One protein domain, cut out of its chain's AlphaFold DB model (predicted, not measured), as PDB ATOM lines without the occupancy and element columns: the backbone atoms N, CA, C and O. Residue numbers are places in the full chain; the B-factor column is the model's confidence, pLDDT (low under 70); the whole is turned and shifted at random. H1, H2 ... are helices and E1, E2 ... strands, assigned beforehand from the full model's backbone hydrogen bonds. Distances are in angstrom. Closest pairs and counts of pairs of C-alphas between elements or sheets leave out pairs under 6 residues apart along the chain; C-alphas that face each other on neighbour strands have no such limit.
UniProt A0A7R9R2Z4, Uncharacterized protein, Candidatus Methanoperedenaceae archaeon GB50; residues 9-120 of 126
ATOM      1  N   ALA A   9      41.987  -7.355  29.731       78.38
ATOM      2  CA  ALA A   9      41.875  -5.986  29.221       78.38
ATOM      3  C   ALA A   9      41.309  -5.937  27.787       78.38
ATOM      4  O   ALA A   9      40.522  -5.047  27.453       78.38
ATOM      5  N   GLU A  10      41.669  -6.911  26.948       77.44
ATOM      6  CA  GLU A  10      41.122  -7.063  25.597       77.44
ATOM      7  C   GLU A  10      39.633  -7.421  25.650       77.44
ATOM      8  O   GLU A  10      38.833  -6.795  24.956       77.44
ATOM      9  N   TRP A  11      39.245  -8.345  26.536       80.06
ATOM     10  CA  TRP A  11      37.848  -8.723  26.748       80.06
ATOM     11  C   TRP A  11      36.978  -7.533  27.144       80.06
ATOM     12  O   TRP A  11      35.924  -7.298  26.553       80.06
ATOM     13  N   GLU A  12      37.419  -6.762  28.139       83.12
ATOM     14  CA  GLU A  12      36.688  -5.580  28.586       83.12
ATOM     15  C   GLU A  12      36.576  -4.537  27.477       83.12
ATOM     16  O   GLU A  12      35.517  -3.931  27.311       83.12
ATOM     17  N   THR A  13      37.642  -4.352  26.697       84.00
ATOM     18  CA  THR A  13      37.651  -3.418  25.569       84.00
ATOM     19  C   THR A  13      36.665  -3.860  24.492       84.00
ATOM     20  O   THR A  13      35.792  -3.082  24.111       84.00
ATOM     21  N   GLN A  14      36.722  -5.118  24.052       81.94
ATOM     22  CA  GLN A  14      35.813  -5.647  23.033       81.94
ATOM     23  C   GLN A  14      34.356  -5.630  23.509       81.94
ATOM     24  O   GLN A  14      33.475  -5.217  22.756       81.94
ATOM     25  N   ARG A  15      34.090  -5.951  24.783       85.44
ATOM     26  CA  ARG A  15      32.749  -5.845  25.377       85.44
ATOM     27  C   ARG A  15      32.222  -4.412  25.366       85.44
ATOM     28  O   ARG A  15      31.059  -4.199  25.033       85.44
ATOM     29  N   ARG A  16      33.057  -3.427  25.713       87.06
ATOM     30  CA  ARG A  16      32.671  -2.006  25.662       87.06
ATOM     31  C   ARG A  16      32.337  -1.573  24.238       87.06
ATOM     32  O   ARG A  16      31.335  -0.893  24.048       87.06
ATOM     33  N   VAL A  17      33.130  -1.996  23.254       85.75
ATOM     34  CA  VAL A  17      32.875  -1.682  21.841       85.75
ATOM     35  C   VAL A  17      31.561  -2.320  21.376       85.75
ATOM     36  O   VAL A  17      30.718  -1.611  20.836       85.75
ATOM     37  N   VAL A  18      31.329  -3.610  21.651       84.69
ATOM     38  CA  VAL A  18      30.063  -4.291  21.307       84.69
ATOM     39  C   VAL A  18      28.860  -3.562  21.901       84.69
ATOM     40  O   VAL A  18      27.919  -3.246  21.175       84.69
ATOM     41  N   ASN A  19      28.903  -3.257  23.200       87.31
ATOM     42  CA  ASN A  19      27.812  -2.555  23.873       87.31
ATOM     43  C   ASN A  19      27.588  -1.159  23.288       87.31
ATOM     44  O   ASN A  19      26.449  -0.752  23.108       87.31
ATOM     45  N   PHE A  20      28.650  -0.428  22.943       86.75
ATOM     46  CA  PHE A  20      28.510   0.886  22.319       86.75
ATOM     47  C   PHE A  20      27.759   0.799  20.987       86.75
ATOM     48  O   PHE A  20      26.785   1.514  20.768       86.75
ATOM     49  N   PHE A  21      28.156  -0.115  20.106       83.50
ATOM     50  CA  PHE A  21      27.479  -0.248  18.823       83.50
ATOM     51  C   PHE A  21      26.038  -0.744  18.954       83.50
ATOM     52  O   PHE A  21      25.161  -0.245  18.252       83.50
ATOM     53  N   LYS A  22      25.782  -1.680  19.867       86.38
ATOM     54  CA  LYS A  22      24.439  -2.209  20.098       86.38
ATOM     55  C   LYS A  22      23.523  -1.183  20.768       86.38
ATOM     56  O   LYS A  22      22.468  -0.858  20.237       86.38
ATOM     57  N   ASP A  23      23.934  -0.671  21.923       89.56
ATOM     58  CA  ASP A  23      23.061   0.077  22.827       89.56
ATOM     59  C   ASP A  23      23.027   1.579  22.498       89.56
ATOM     60  O   ASP A  23      22.026   2.238  22.769       89.56
ATOM     61  N   VAL A  24      24.097   2.130  21.902       90.00
ATOM     62  CA  VAL A  24      24.179   3.562  21.548       90.00
ATOM     63  C   VAL A  24      23.896   3.794  20.068       90.00
ATOM     64  O   VAL A  24      23.151   4.709  19.725       90.00
ATOM     65  N   LEU A  25      24.482   2.985  19.183       85.75
ATOM     66  CA  LEU A  25      24.333   3.171  17.735       85.75
ATOM     67  C   LEU A  25      23.187   2.348  17.120       85.75
ATOM     68  O   LEU A  25      22.853   2.560  15.955       85.75
ATOM     69  N   GLY A  26      22.577   1.435  17.884       80.62
ATOM     70  CA  GLY A  26      21.437   0.628  17.437       80.62
ATOM     71  C   GLY A  26      21.792  -0.424  16.384       80.62
ATOM     72  O   GLY A  26      20.976  -0.706  15.508       80.62
ATOM     73  N   TYR A  27      23.018  -0.954  16.420       80.56
ATOM     74  CA  TYR A  27      23.463  -2.023  15.528       80.56
ATOM     75  C   TYR A  27      22.982  -3.378  16.037       80.56
ATOM     76  O   TYR A  27      22.972  -3.645  17.242       80.56
ATOM     77  N   ASP A  28      22.681  -4.273  15.103       79.12
ATOM     78  CA  ASP A  28      22.345  -5.647  15.431       79.12
ATOM     79  C   ASP A  28      23.629  -6.431  15.734       79.12
ATOM     80  O   ASP A  28      24.551  -6.534  14.915       79.12
ATOM     81  N   TYR A  29      23.698  -6.986  16.943       79.62
ATOM     82  CA  TYR A  29      24.776  -7.890  17.333       79.62
ATOM     83  C   TYR A  29      24.427  -9.318  16.911       79.62
ATOM     84  O   TYR A  29      23.543  -9.939  17.500       79.62
ATOM     85  N   LEU A  30      25.147  -9.854  15.921       78.19
ATOM     86  CA  LEU A  30      24.880 -11.195  15.375       78.19
ATOM     87  C   LEU A  30      25.511 -12.345  16.174       78.19
ATOM     88  O   LEU A  30      25.371 -13.511  15.801       78.19
ATOM     89  N   GLY A  31      26.196 -12.039  17.276       77.19
ATOM     90  CA  GLY A  31      26.878 -13.031  18.102       77.19
ATOM     91  C   GLY A  31      28.310 -13.335  17.654       77.19
ATOM     92  O   GLY A  31      28.888 -12.652  16.807       77.19
ATOM     93  N   ASN A  32      28.898 -14.366  18.267       76.25
ATOM     94  CA  ASN A  32      30.227 -14.870  17.920       76.25
ATOM     95  C   ASN A  32      30.105 -16.021  16.909       76.25
ATOM     96  O   ASN A  32      29.477 -17.037  17.205       76.25
ATOM     97  N   TRP A  33      30.719 -15.868  15.736       79.12
ATOM     98  CA  TRP A  33      30.661 -16.841  14.638       79.12
ATOM     99  C   TRP A  33      31.952 -17.639  14.431       79.12
ATOM    100  O   TRP A  33      32.071 -18.359  13.444       79.12
ATOM    101  N   GLU A  34      32.915 -17.556  15.353       72.25
ATOM    102  CA  GLU A  34      34.222 -18.222  15.235       72.25
ATOM    103  C   GLU A  34      34.110 -19.730  14.947       72.25
ATOM    104  O   GLU A  34      34.839 -20.250  14.108       72.25
ATOM    105  N   TYR A  35      33.156 -20.409  15.591       77.88
ATOM    106  CA  TYR A  35      32.936 -21.855  15.459       77.88
ATOM    107  C   TYR A  35      31.652 -22.204  14.701       77.88
ATOM    108  O   TYR A  35      31.174 -23.334  14.791       77.88
ATOM    109  N   ARG A  36      31.056 -21.240  13.988       81.00
ATOM    110  CA  ARG A  36      29.842 -21.497  13.213       81.00
ATOM    111  C   ARG A  36      30.192 -22.381  12.018       81.00
ATOM    112  O   ARG A  36      31.121 -22.081  11.267       81.00
ATOM    113  N   GLU A  37      29.427 -23.445  11.817       80.75
ATOM    114  CA  GLU A  37      29.507 -24.228  10.588       80.75
ATOM    115  C   GLU A  37      29.153 -23.337   9.381       80.75
ATOM    116  O   GLU A  37      28.269 -22.481   9.464       80.75
ATOM    117  N   GLY A  38      29.890 -23.476   8.273       76.88
ATOM    118  CA  GLY A  38      29.692 -22.631   7.089       76.88
ATOM    119  C   GLY A  38      30.066 -21.156   7.293       76.88
ATOM    120  O   GLY A  38      29.423 -20.274   6.723       76.88
ATOM    121  N   ASN A  39      31.072 -20.861   8.125       78.38
ATOM    122  CA  ASN A  39      31.608 -19.505   8.268       78.38
ATOM    123  C   ASN A  39      32.134 -18.987   6.916       78.38
ATOM    124  O   ASN A  39      32.941 -19.645   6.254       78.38
ATOM    125  N   SER A  40      31.654 -17.817   6.504       81.50
ATOM    126  CA  SER A  40      31.932 -17.215   5.206       81.50
ATOM    127  C   SER A  40      32.243 -15.733   5.376       81.50
ATOM    128  O   SER A  40      31.784 -15.068   6.297       81.50
ATOM    129  N   ASN A  41      33.026 -15.185   4.451       78.12
ATOM    130  CA  ASN A  41      33.246 -13.741   4.373       78.12
ATOM    131  C   ASN A  41      32.080 -12.999   3.699       78.12
ATOM    132  O   ASN A  41      32.024 -11.771   3.747       78.12
ATOM    133  N   ILE A  42      31.178 -13.730   3.039       84.75
ATOM    134  CA  ILE A  42      29.967 -13.206   2.412       84.75
ATOM    135  C   ILE A  42      28.788 -13.984   2.975       84.75
ATOM    136  O   ILE A  42      28.652 -15.185   2.733       84.75
ATOM    137  N   GLU A  43      27.925 -13.274   3.690       86.88
ATOM    138  CA  GLU A  43      26.709 -13.823   4.270       86.88
ATOM    139  C   GLU A  43      25.525 -13.579   3.332       86.88
ATOM    140  O   GLU A  43      24.911 -12.509   3.334       86.88
ATOM    141  N   GLU A  44      25.235 -14.565   2.485       87.88
ATOM    142  CA  GLU A  44      24.259 -14.425   1.397       87.88
ATOM    143  C   GLU A  44      22.845 -14.136   1.897       87.88
ATOM    144  O   GLU A  44      22.143 -13.349   1.272       87.88
ATOM    145  N   GLU A  45      22.439 -14.712   3.028       87.31
ATOM    146  CA  GLU A  45      21.108 -14.506   3.608       87.31
ATOM    147  C   GLU A  45      20.881 -13.034   3.986       87.31
ATOM    148  O   GLU A  45      19.938 -12.397   3.512       87.31
ATOM    149  N   TYR A  46      21.799 -12.451   4.765       85.00
ATOM    150  CA  TYR A  46      21.717 -11.045   5.166       85.00
ATOM    151  C   TYR A  46      21.848 -10.097   3.969       85.00
ATOM    152  O   TYR A  46      21.172  -9.066   3.919       85.00
ATOM    153  N   LEU A  47      22.700 -10.445   2.999       86.19
ATOM    154  CA  LEU A  47      22.887  -9.668   1.777       86.19
ATOM    155  C   LEU A  47      21.644  -9.694   0.884       86.19
ATOM    156  O   LEU A  47      21.223  -8.645   0.401       86.19
ATOM    157  N   THR A  48      21.019 -10.857   0.728       90.44
ATOM    158  CA  THR A  48      19.770 -11.032  -0.023       90.44
ATOM    159  C   THR A  48      18.651 -10.222   0.618       90.44
ATOM    160  O   THR A  48      18.112  -9.327  -0.028       90.44
ATOM    161  N   ALA A  49      18.401 -10.412   1.918       88.50
ATOM    162  CA  ALA A  49      17.356  -9.687   2.639       88.50
ATOM    163  C   ALA A  49      17.569  -8.161   2.612       88.50
ATOM    164  O   ALA A  49      16.615  -7.383   2.575       88.50
ATOM    165  N   PHE A  50      18.822  -7.696   2.639       85.00
ATOM    166  CA  PHE A  50      19.125  -6.277   2.467       85.00
ATOM    167  C   PHE A  50      18.754  -5.778   1.066       85.00
ATOM    168  O   PHE A  50      18.091  -4.748   0.956       85.00
ATOM    169  N   LEU A  51      19.158  -6.491   0.014       87.00
ATOM    170  CA  LEU A  51      18.904  -6.085  -1.369       87.00
ATOM    171  C   LEU A  51      17.419  -6.173  -1.749       87.00
ATOM    172  O   LEU A  51      16.930  -5.303  -2.470       87.00
ATOM    173  N   GLU A  52      16.682  -7.142  -1.211       90.56
ATOM    174  CA  GLU A  52      15.221  -7.224  -1.337       90.56
ATOM    175  C   GLU A  52      14.546  -5.984  -0.741       90.56
ATOM    176  O   GLU A  52      13.702  -5.361  -1.385       90.56
ATOM    177  N   ARG A  53      14.977  -5.538   0.452       88.00
ATOM    178  CA  ARG A  53      14.482  -4.291   1.069       88.00
ATOM    179  C   ARG A  53      14.804  -3.038   0.251       88.00
ATOM    180  O   ARG A  53      14.145  -2.020   0.439       88.00
ATOM    181  N   GLN A  54      15.814  -3.083  -0.620       84.19
ATOM    182  CA  GLN A  54      16.119  -2.000  -1.564       84.19
ATOM    183  C   GLN A  54      15.275  -2.072  -2.852       84.19
ATOM    184  O   GLN A  54      15.355  -1.164  -3.677       84.19
ATOM    185  N   GLY A  55      14.457  -3.116  -3.031       86.69
ATOM    186  CA  GLY A  55      13.563  -3.280  -4.180       86.69
ATOM    187  C   GLY A  55      14.202  -3.947  -5.401       86.69
ATOM    188  O   GLY A  55      13.656  -3.849  -6.502       86.69
ATOM    189  N   TYR A  56      15.352  -4.611  -5.245       87.38
ATOM    190  CA  TYR A  56      15.955  -5.387  -6.332       87.38
ATOM    191  C   TYR A  56      15.222  -6.719  -6.534       87.38
ATOM    192  O   TYR A  56      14.735  -7.318  -5.581       87.38
ATOM    193  N   SER A  57      15.159  -7.197  -7.781       89.69
ATOM    194  CA  SER A  57      14.582  -8.510  -8.091       89.69
ATOM    195  C   SER A  57      15.562  -9.646  -7.807       89.69
ATOM    196  O   SER A  57      16.772  -9.477  -7.971       89.69
ATOM    197  N   ASP A  58      15.043 -10.835  -7.504       90.19
ATOM    198  CA  ASP A  58      15.831 -12.044  -7.217       90.19
ATOM    199  C   ASP A  58      16.878 -12.347  -8.300       90.19
ATOM    200  O   ASP A  58      18.008 -12.735  -8.008       90.19
ATOM    201  N   GLU A  59      16.538 -12.116  -9.574       89.44
ATOM    202  CA  GLU A  59      17.469 -12.306 -10.691       89.44
ATOM    203  C   GLU A  59      18.686 -11.372 -10.587       89.44
ATOM    204  O   GLU A  59      19.824 -11.785 -10.831       89.44
ATOM    205  N   ILE A  60      18.450 -10.108 -10.231       87.88
ATOM    206  CA  ILE A  60      19.489  -9.089 -10.080       87.88
ATOM    207  C   ILE A  60      20.331  -9.389  -8.837       87.88
ATOM    208  O   ILE A  60      21.561  -9.357  -8.914       87.88
ATOM    209  N   ILE A  61      19.678  -9.743  -7.728       90.06
ATOM    210  CA  ILE A  61      20.320 -10.105  -6.460       90.06
ATOM    211  C   ILE A  61      21.258 -11.293  -6.658       90.06
ATOM    212  O   ILE A  61      22.448 -11.197  -6.352       90.06
ATOM    213  N   ARG A  62      20.768 -12.381  -7.264       91.69
ATOM    214  CA  ARG A  62      21.566 -13.583  -7.528       91.69
ATOM    215  C   ARG A  62      22.813 -13.265  -8.349       91.69
ATOM    216  O   ARG A  62      23.917 -13.649  -7.970       91.69
ATOM    217  N   LYS A  63      22.664 -12.509  -9.442       90.62
ATOM    218  CA  LYS A  63      23.794 -12.099 -10.297       90.62
ATOM    219  C   LYS A  63      24.815 -11.237  -9.543       90.62
ATOM    220  O   LYS A  63      26.018 -11.372  -9.772       90.62
ATOM    221  N   ALA A  64      24.354 -10.354  -8.658       89.69
ATOM    222  CA  ALA A  64      25.226  -9.505  -7.852       89.69
ATOM    223  C   ALA A  64      26.053 -10.326  -6.853       89.69
ATOM    224  O   ALA A  64      27.275 -10.171  -6.790       89.69
ATOM    225  N   ILE A  65      25.395 -11.238  -6.130       90.88
ATOM    226  CA  ILE A  65      26.027 -12.136  -5.157       90.88
ATOM    227  C   ILE A  65      27.033 -13.061  -5.851       90.88
ATOM    228  O   ILE A  65      28.169 -13.183  -5.395       90.88
ATOM    229  N   GLU A  66      26.672 -13.651  -6.994       91.88
ATOM    230  CA  GLU A  66      27.580 -14.491  -7.786       91.88
ATOM    231  C   GLU A  66      28.854 -13.735  -8.194       91.88
ATOM    232  O   GLU A  66      29.966 -14.254  -8.055       91.88
ATOM    233  N   LYS A  67      28.719 -12.484  -8.657       90.44
ATOM    234  CA  LYS A  67      29.861 -11.644  -9.048       90.44
ATOM    235  C   LYS A  67      30.746 -11.296  -7.848       90.44
ATOM    236  O   LYS A  67      31.968 -11.399  -7.957       90.44
ATOM    237  N   LEU A  68      30.147 -10.975  -6.700       90.31
ATOM    238  CA  LEU A  68      30.873 -10.711  -5.456       90.31
ATOM    239  C   LEU A  68      31.655 -11.947  -4.979       90.31
ATOM    240  O   LEU A  68      32.858 -11.857  -4.721       90.31
ATOM    241  N   LYS A  69      31.010 -13.121  -4.946       91.44
ATOM    242  CA  LYS A  69      31.646 -14.397  -4.575       91.44
ATOM    243  C   LYS A  69      32.797 -14.748  -5.503       91.44
ATOM    244  O   LYS A  69      33.854 -15.177  -5.039       91.44
ATOM    245  N   LYS A  70      32.626 -14.538  -6.810       91.06
ATOM    246  CA  LYS A  70      33.668 -14.814  -7.801       91.06
ATOM    247  C   LYS A  70      34.911 -13.948  -7.577       91.06
ATOM    248  O   LYS A  70      36.020 -14.470  -7.657       91.06
ATOM    249  N   SER A  71      34.743 -12.665  -7.251       88.75
ATOM    250  CA  SER A  71      35.867 -11.786  -6.898       88.75
ATOM    251  C   SER A  71      36.534 -12.199  -5.582       88.75
ATOM    252  O   SER A  71      37.761 -12.250  -5.510       88.75
ATOM    253  N   ALA A  72      35.752 -12.576  -4.567       87.06
ATOM    254  CA  ALA A  72      36.282 -12.979  -3.264       87.06
ATOM    255  C   ALA A  72      37.049 -14.318  -3.291       87.06
ATOM    256  O   ALA A  72      38.037 -14.489  -2.578       87.06
ATOM    257  N   THR A  73      36.626 -15.268  -4.130       88.00
ATOM    258  CA  THR A  73      37.166 -16.644  -4.176       88.00
ATOM    259  C   THR A  73      38.162 -16.888  -5.317       88.00
ATOM    260  O   THR A  73      38.561 -18.026  -5.569       88.00
ATOM    261  N   HIS A  74      38.615 -15.838  -6.007       87.62
ATOM    262  CA  HIS A  74      39.449 -15.971  -7.203       87.62
ATOM    263  C   HIS A  74      40.827 -16.603  -6.912       87.62
ATOM    264  O   HIS A  74      41.766 -15.917  -6.518       87.62
ATOM    265  N   GLN A  75      40.997 -17.904  -7.167       82.19
ATOM    266  CA  GLN A  75      42.162 -18.681  -6.705       82.19
ATOM    267  C   GLN A  75      43.526 -18.115  -7.135       82.19
ATOM    268  O   GLN A  75      44.446 -18.065  -6.328       82.19
ATOM    269  N   HIS A  76      43.639 -17.617  -8.369       89.00
ATOM    270  CA  HIS A  76      44.902 -17.127  -8.940       89.00
ATOM    271  C   HIS A  76      45.276 -15.674  -8.593       89.00
ATOM    272  O   HIS A  76      46.258 -15.162  -9.124       89.00
ATOM    273  N   LYS A  77      44.499 -14.987  -7.745       88.62
ATOM    274  CA  LYS A  77      44.756 -13.590  -7.358       88.62
ATOM    275  C   LYS A  77      45.331 -13.484  -5.954       88.62
ATOM    276  O   LYS A  77      44.971 -14.262  -5.064       88.62
ATOM    277  N   SER A  78      46.180 -12.477  -5.747       90.88
ATOM    278  CA  SER A  78      46.670 -12.137  -4.413       90.88
ATOM    279  C   SER A  78      45.508 -11.716  -3.502       90.88
ATOM    280  O   SER A  78      44.449 -11.294  -3.973       90.88
ATOM    281  N   LEU A  79      45.695 -11.816  -2.182       86.88
ATOM    282  CA  LEU A  79      44.713 -11.305  -1.215       86.88
ATOM    283  C   LEU A  79      44.437  -9.813  -1.429       86.88
ATOM    284  O   LEU A  79      43.294  -9.377  -1.323       86.88
ATOM    285  N   TYR A  80      45.472  -9.048  -1.781       89.12
ATOM    286  CA  TYR A  80      45.340  -7.633  -2.099       89.12
ATOM    287  C   TYR A  80      44.426  -7.406  -3.308       89.12
ATOM    288  O   TYR A  80      43.494  -6.612  -3.223       89.12
ATOM    289  N   ASP A  81      44.640  -8.136  -4.406       90.38
ATOM    290  CA  ASP A  81      43.837  -7.973  -5.623       90.38
ATOM    291  C   ASP A  81      42.379  -8.382  -5.399       90.38
ATOM    292  O   ASP A  81      41.470  -7.665  -5.813       90.38
ATOM    293  N   LYS A  82      42.144  -9.481  -4.665       88.88
ATOM    294  CA  LYS A  82      40.796  -9.896  -4.239       88.88
ATOM    295  C   LYS A  82      40.105  -8.790  -3.442       88.88
ATOM    296  O   LYS A  82      38.990  -8.399  -3.777       88.88
ATOM    297  N   ASN A  83      40.775  -8.255  -2.420       87.88
ATOM    298  CA  ASN A  83      40.221  -7.207  -1.562       87.88
ATOM    299  C   ASN A  83      39.970  -5.909  -2.332       87.88
ATOM    300  O   ASN A  83      38.941  -5.268  -2.133       87.88
ATOM    301  N   ARG A  84      40.874  -5.537  -3.242       88.88
ATOM    302  CA  ARG A  84      40.711  -4.371  -4.114       88.88
ATOM    303  C   ARG A  84      39.495  -4.525  -5.022       88.88
ATOM    304  O   ARG A  84      38.722  -3.581  -5.145       88.88
ATOM    305  N   GLU A  85      39.304  -5.688  -5.636       90.25
ATOM    306  CA  GLU A  85      38.149  -5.954  -6.502       90.25
ATOM    307  C   GLU A  85      36.839  -5.960  -5.725       90.25
ATOM    308  O   GLU A  85      35.880  -5.311  -6.134       90.25
ATOM    309  N   VAL A  86      36.808  -6.629  -4.571       88.19
ATOM    310  CA  VAL A  86      35.649  -6.598  -3.673       88.19
ATOM    311  C   VAL A  86      35.341  -5.158  -3.260       88.19
ATOM    312  O   VAL A  86      34.202  -4.724  -3.389       88.19
ATOM    313  N   TYR A  87      36.342  -4.374  -2.853       85.31
ATOM    314  CA  TYR A  87      36.152  -2.966  -2.500       85.31
ATOM    315  C   TYR A  87      35.595  -2.140  -3.665       85.31
ATOM    316  O   TYR A  87      34.702  -1.323  -3.458       85.31
ATOM    317  N   GLN A  88      36.077  -2.358  -4.890       86.88
ATOM    318  CA  GLN A  88      35.543  -1.684  -6.075       86.88
ATOM    319  C   GLN A  88      34.060  -2.009  -6.290       86.88
ATOM    320  O   GLN A  88      33.277  -1.089  -6.519       86.88
ATOM    321  N   LEU A  89      33.668  -3.280  -6.148       87.44
ATOM    322  CA  LEU A  89      32.265  -3.703  -6.232       87.44
ATOM    323  C   LEU A  89      31.410  -3.086  -5.120       87.44
ATOM    324  O   LEU A  89      30.280  -2.680  -5.373       87.44
ATOM    325  N   LEU A  90      31.939  -2.977  -3.899       83.19
ATOM    326  CA  LEU A  90      31.229  -2.334  -2.792       83.19
ATOM    327  C   LEU A  90      31.067  -0.826  -3.022       83.19
ATOM    328  O   LEU A  90      29.991  -0.279  -2.793       83.19
ATOM    329  N   ARG A  91      32.129  -0.153  -3.481       80.00
ATOM    330  CA  ARG A  91      32.201   1.310  -3.588       80.00
ATOM    331  C   ARG A  91      31.473   1.878  -4.799       80.00
ATOM    332  O   ARG A  91      30.843   2.924  -4.675       80.00
ATOM    333  N   TYR A  92      31.610   1.236  -5.952       81.06
ATOM    334  CA  TYR A  92      31.042   1.712  -7.218       81.06
ATOM    335  C   TYR A  92      29.789   0.936  -7.631       81.06
ATOM    336  O   TYR A  92      29.111   1.306  -8.590       81.06
ATOM    337  N   GLY A  93      29.468  -0.107  -6.868       79.56
ATOM    338  CA  GLY A  93      28.356  -0.999  -7.108       79.56
ATOM    339  C   GLY A  93      28.655  -2.064  -8.156       79.56
ATOM    340  O   GLY A  93      29.707  -2.094  -8.801       79.56
ATOM    341  N   VAL A  94      27.718  -2.997  -8.287       81.00
ATOM    342  CA  VAL A  94      27.848  -4.126  -9.210       81.00
ATOM    343  C   VAL A  94      27.041  -3.864 -10.463       81.00
ATOM    344  O   VAL A  94      25.819  -3.834 -10.398       81.00
ATOM    345  N   ASP A  95      27.718  -3.765 -11.606       80.06
ATOM    346  CA  ASP A  95      27.041  -3.725 -12.901       80.06
ATOM    347  C   ASP A  95      26.390  -5.073 -13.207       80.06
ATOM    348  O   ASP A  95      27.091  -6.079 -13.412       80.06
ATOM    349  N   VAL A  96      25.057  -5.080 -13.261       78.75
ATOM    350  CA  VAL A  96      24.246  -6.247 -13.614       78.75
ATOM    351  C   VAL A  96      23.344  -5.911 -14.801       78.75
ATOM    352  O   VAL A  96      22.712  -4.855 -14.847       78.75
ATOM    353  N   LYS A  97      23.277  -6.822 -15.782       73.00
ATOM    354  CA  LYS A  97      22.307  -6.742 -16.881       73.00
ATOM    355  C   LYS A  97      20.992  -7.416 -16.459       73.00
ATOM    356  O   LYS A  97      21.027  -8.624 -16.172       73.00
ATOM    357  N   PRO A  98      19.852  -6.701 -16.439       63.88
ATOM    358  CA  PRO A  98      18.542  -7.352 -16.383       63.88
ATOM    359  C   PRO A  98      18.351  -8.212 -17.648       63.88
ATOM    360  O   PRO A  98      19.035  -7.981 -18.644       63.88
ATOM    361  N   GLY A  99      17.517  -9.256 -17.590       61.00
ATOM    362  CA  GLY A  99      17.367 -10.265 -18.650       61.00
ATOM    363  C   GLY A  99      17.162  -9.737 -20.090       61.00
ATOM    364  O   GLY A  99      16.920  -8.550 -20.311       61.00
ATOM    365  N   PRO A 100      17.216 -10.627 -21.101       58.03
ATOM    366  CA  PRO A 100      17.390 -10.276 -22.521       58.03
ATOM    367  C   PRO A 100      16.274  -9.419 -23.146       58.03
ATOM    368  O   PRO A 100      16.455  -8.900 -24.242       58.03
ATOM    369  N   PHE A 101      15.133  -9.258 -22.471       55.94
ATOM    370  CA  PHE A 101      13.933  -8.613 -23.012       55.94
ATOM    371  C   PHE A 101      13.806  -7.108 -22.739       55.94
ATOM    372  O   PHE A 101      12.839  -6.496 -23.188       55.94
ATOM    373  N   ARG A 102      14.749  -6.475 -22.030       47.00
ATOM    374  CA  ARG A 102      14.745  -5.015 -21.848       47.00
ATOM    375  C   ARG A 102      16.044  -4.416 -22.366       47.00
ATOM    376  O   ARG A 102      17.121  -4.769 -21.896       47.00
ATOM    377  N   ALA A 103      15.932  -3.481 -23.307       46.81
ATOM    378  CA  ALA A 103      17.017  -2.598 -23.717       46.81
ATOM    379  C   ALA A 103      17.359  -1.644 -22.559       46.81
ATOM    380  O   ALA A 103      16.987  -0.478 -22.581       46.81
ATOM    381  N   ASN A 104      18.005  -2.157 -21.510       50.06
ATOM    382  CA  ASN A 104      18.300  -1.391 -20.304       50.06
ATOM    383  C   ASN A 104      19.816  -1.296 -20.061       50.06
ATOM    384  O   ASN A 104      20.523  -2.299 -20.204       50.06
ATOM    385  N   PRO A 105      20.319  -0.107 -19.675       53.91
ATOM    386  CA  PRO A 105      21.711   0.089 -19.285       53.91
ATOM    387  C   PRO A 105      22.057  -0.753 -18.049       53.91
ATOM    388  O   PRO A 105      21.172  -1.202 -17.317       53.91
ATOM    389  N   PHE A 106      23.355  -0.986 -17.827       55.25
ATOM    390  CA  PHE A 106      23.846  -1.638 -16.613       55.25
ATOM    391  C   PHE A 106      23.250  -0.961 -15.374       55.25
ATOM    392  O   PHE A 106      23.280   0.263 -15.257       55.25
ATOM    393  N   MET A 107      22.687  -1.758 -14.468       56.06
ATOM    394  CA  MET A 107      22.187  -1.261 -13.191       56.06
ATOM    395  C   MET A 107      23.297  -1.431 -12.155       56.06
ATOM    396  O   MET A 107      23.790  -2.547 -11.995       56.06
ATOM    397  N   SER A 108      23.691  -0.341 -11.489       64.00
ATOM    398  CA  SER A 108      24.650  -0.378 -10.380       64.00
ATOM    399  C   SER A 108      23.912  -0.630  -9.064       64.00
ATOM    400  O   SER A 108      22.967   0.082  -8.716       64.00
ATOM    401  N   ILE A 109      24.327  -1.678  -8.354       61.59
ATOM    402  CA  ILE A 109      23.762  -2.086  -7.062       61.59
ATOM    403  C   ILE A 109      24.702  -1.643  -5.948       61.59
ATOM    404  O   ILE A 109      25.847  -2.093  -5.906       61.59
ATOM    405  N   SER A 110      24.219  -0.809  -5.025       64.81
ATOM    406  CA  SER A 110      24.996  -0.401  -3.850       64.81
ATOM    407  C   SER A 110      25.040  -1.525  -2.813       64.81
ATOM    408  O   SER A 110      24.010  -1.924  -2.273       64.81
ATOM    409  N   LEU A 111      26.241  -2.024  -2.513       60.81
ATOM    410  CA  LEU A 111      26.461  -3.104  -1.542       60.81
ATOM    411  C   LEU A 111      26.926  -2.600  -0.161       60.81
ATOM    412  O   LEU A 111      27.077  -3.388   0.771       60.81
ATOM    413  N   ILE A 112      27.150  -1.290  -0.002       56.47
ATOM    414  CA  ILE A 112      27.721  -0.691   1.220       56.47
ATOM    415  C   ILE A 112      26.779  -0.751   2.438       56.47
ATOM    416  O   ILE A 112      27.236  -0.621   3.574       56.47
ATOM    417  N   GLY A 113      25.480  -0.996   2.250       44.62
ATOM    418  CA  GLY A 113      24.507  -0.896   3.344       44.62
ATOM    419  C   GLY A 113      24.573  -1.998   4.409       44.62
ATOM    420  O   GLY A 113      24.163  -1.750   5.538       44.62
ATOM    421  N   ILE A 114      25.128  -3.180   4.111       47.72
ATOM    422  CA  ILE A 114      25.185  -4.300   5.081       47.72
ATOM    423  C   ILE A 114      26.253  -4.082   6.149       47.72
ATOM    424  O   ILE A 114      26.077  -4.480   7.295       47.72
ATOM    425  N   ILE A 115      27.332  -3.379   5.805       43.28
ATOM    426  CA  ILE A 115      28.403  -3.060   6.757       43.28
ATOM    427  C   ILE A 115      27.924  -1.999   7.766       43.28
ATOM    428  O   ILE A 115      28.455  -1.897   8.868       43.28
ATOM    429  N   GLN A 116      26.888  -1.218   7.435       34.91
ATOM    430  CA  GLN A 116      26.455  -0.108   8.279       34.91
ATOM    431  C   GLN A 116      25.564  -0.486   9.467       34.91
ATOM    432  O   GLN A 116      25.271   0.412  10.247       34.91
ATOM    433  N   LYS A 117      25.138  -1.744   9.655       43.19
ATOM    434  CA  LYS A 117      24.256  -2.102  10.793       43.19
ATOM    435  C   LYS A 117      24.578  -3.400  11.522       43.19
ATOM    436  O   LYS A 117      23.840  -3.784  12.424       43.19
ATOM    437  N   THR A 118      25.693  -4.037  11.192       43.53
ATOM    438  CA  THR A 118      25.978  -5.385  11.670       43.53
ATOM    439  C   THR A 118      27.402  -5.474  12.181       43.53
ATOM    440  O   THR A 118      28.336  -5.146  11.451       43.53
ATOM    441  N   ILE A 119      27.584  -5.915  13.430       49.97
ATOM    442  CA  ILE A 119      28.917  -6.089  14.017       49.97
ATOM    443  C   ILE A 119      29.096  -7.489  14.561       49.97
ATOM    444  O   ILE A 119      28.353  -7.953  15.425       49.97
ATOM    445  N   THR A 120      30.160  -8.119  14.081       46.50
ATOM    446  CA  THR A 120      30.735  -9.346  14.613       46.50
ATOM    447  C   THR A 120      32.068  -8.984  15.264       46.50
ATOM    448  O   THR A 120      33.123  -8.970  14.638       46.50
TER     449      THR A 120
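What this domain is: This is residues 9 to 120 of the 126 residues of an uncharacterized protein of Candidatus Methanoperedenaceae archaeon GB50 (UniProt A0A7R9R2Z4). Three helices folded back and forth, H2, H3 and H4, with a small strand hairpin of E1 and E2 packed on H3, make the body of an elongated, loosely built model, while H1 lies well away at one end and touches no other helix. The long link of residues 25 to 43 and the closing stretch of residues 110 to 120 bridge the space between H1 and the body, and the loop round Phe 101 makes the far end. The printed part has 112 residues with four named helices followed by two named strands, in the order H1 H2 H3 H4 E1 E2; the two-stranded sheet is antiparallel and the class is mostly helix. The whole is loose, with a radius of gyration of the C-alphas of 16.7 A and spans of 57 by 34 by 26 A.

Where its parts are: H1, residues 9 to 24, begins at C-alpha 9 (41.875, -5.986, 29.221) and is 21.5 A long. H2, residues 44 to 53, is 14.1 A long. H3, residues 58 to 72, begins at C-alpha 58 (15.831, -12.044, -7.217) and is 20.9 A long. H4, residues 79 to 92, is 19.8 A long. E1 is residues 94 to 96, and E2, residues 107 to 109, ends at C-alpha 109 (23.762, -2.086, -7.062).

How they stand to each other: H1 is apart from H2, H3 and H4. H2 and H3 form a helical hairpin and touch, closest at the C-alphas of Thr 48 and Ile 61, 6.5 A, at a steep tilt of 42 degrees, opposite ways. H3 and H4 form another, at a shallow tilt of 30 degrees, opposite ways; H3 touches H4 with residues 68 to 72 alone, and the closest C-alphas are those of Ala 72 and Lys 82, 5.6 A. H2 and H4 are apart. The closest C-alphas of H3 and E1 are those of Ala 64 and Val 94, 6.1 A. E1 and E2 are an antiparallel hairpin, with N 94 and O 109 at 3.2 A and N 96 and O 107 at 3.1 A, within hydrogen-bond range. In H1, H2, H3 and H4 every O i to N i+4 pair is within hydrogen-bond range.

The domain as a whole: The two C-alphas farthest apart are those of Ala 9 and Phe 101, 59.3 A. The printed part has no cut. The link from H1 to H2 is long, and its residues 28 to 29 pair, parallel, with residues 118 to 119. Residues 9 to 16, which belong to H1, residues 35 to 40 and residues 75 to 80 stand free. The mean pLDDT of the printed part is 78.4, and residues 98 to 120 are under 70.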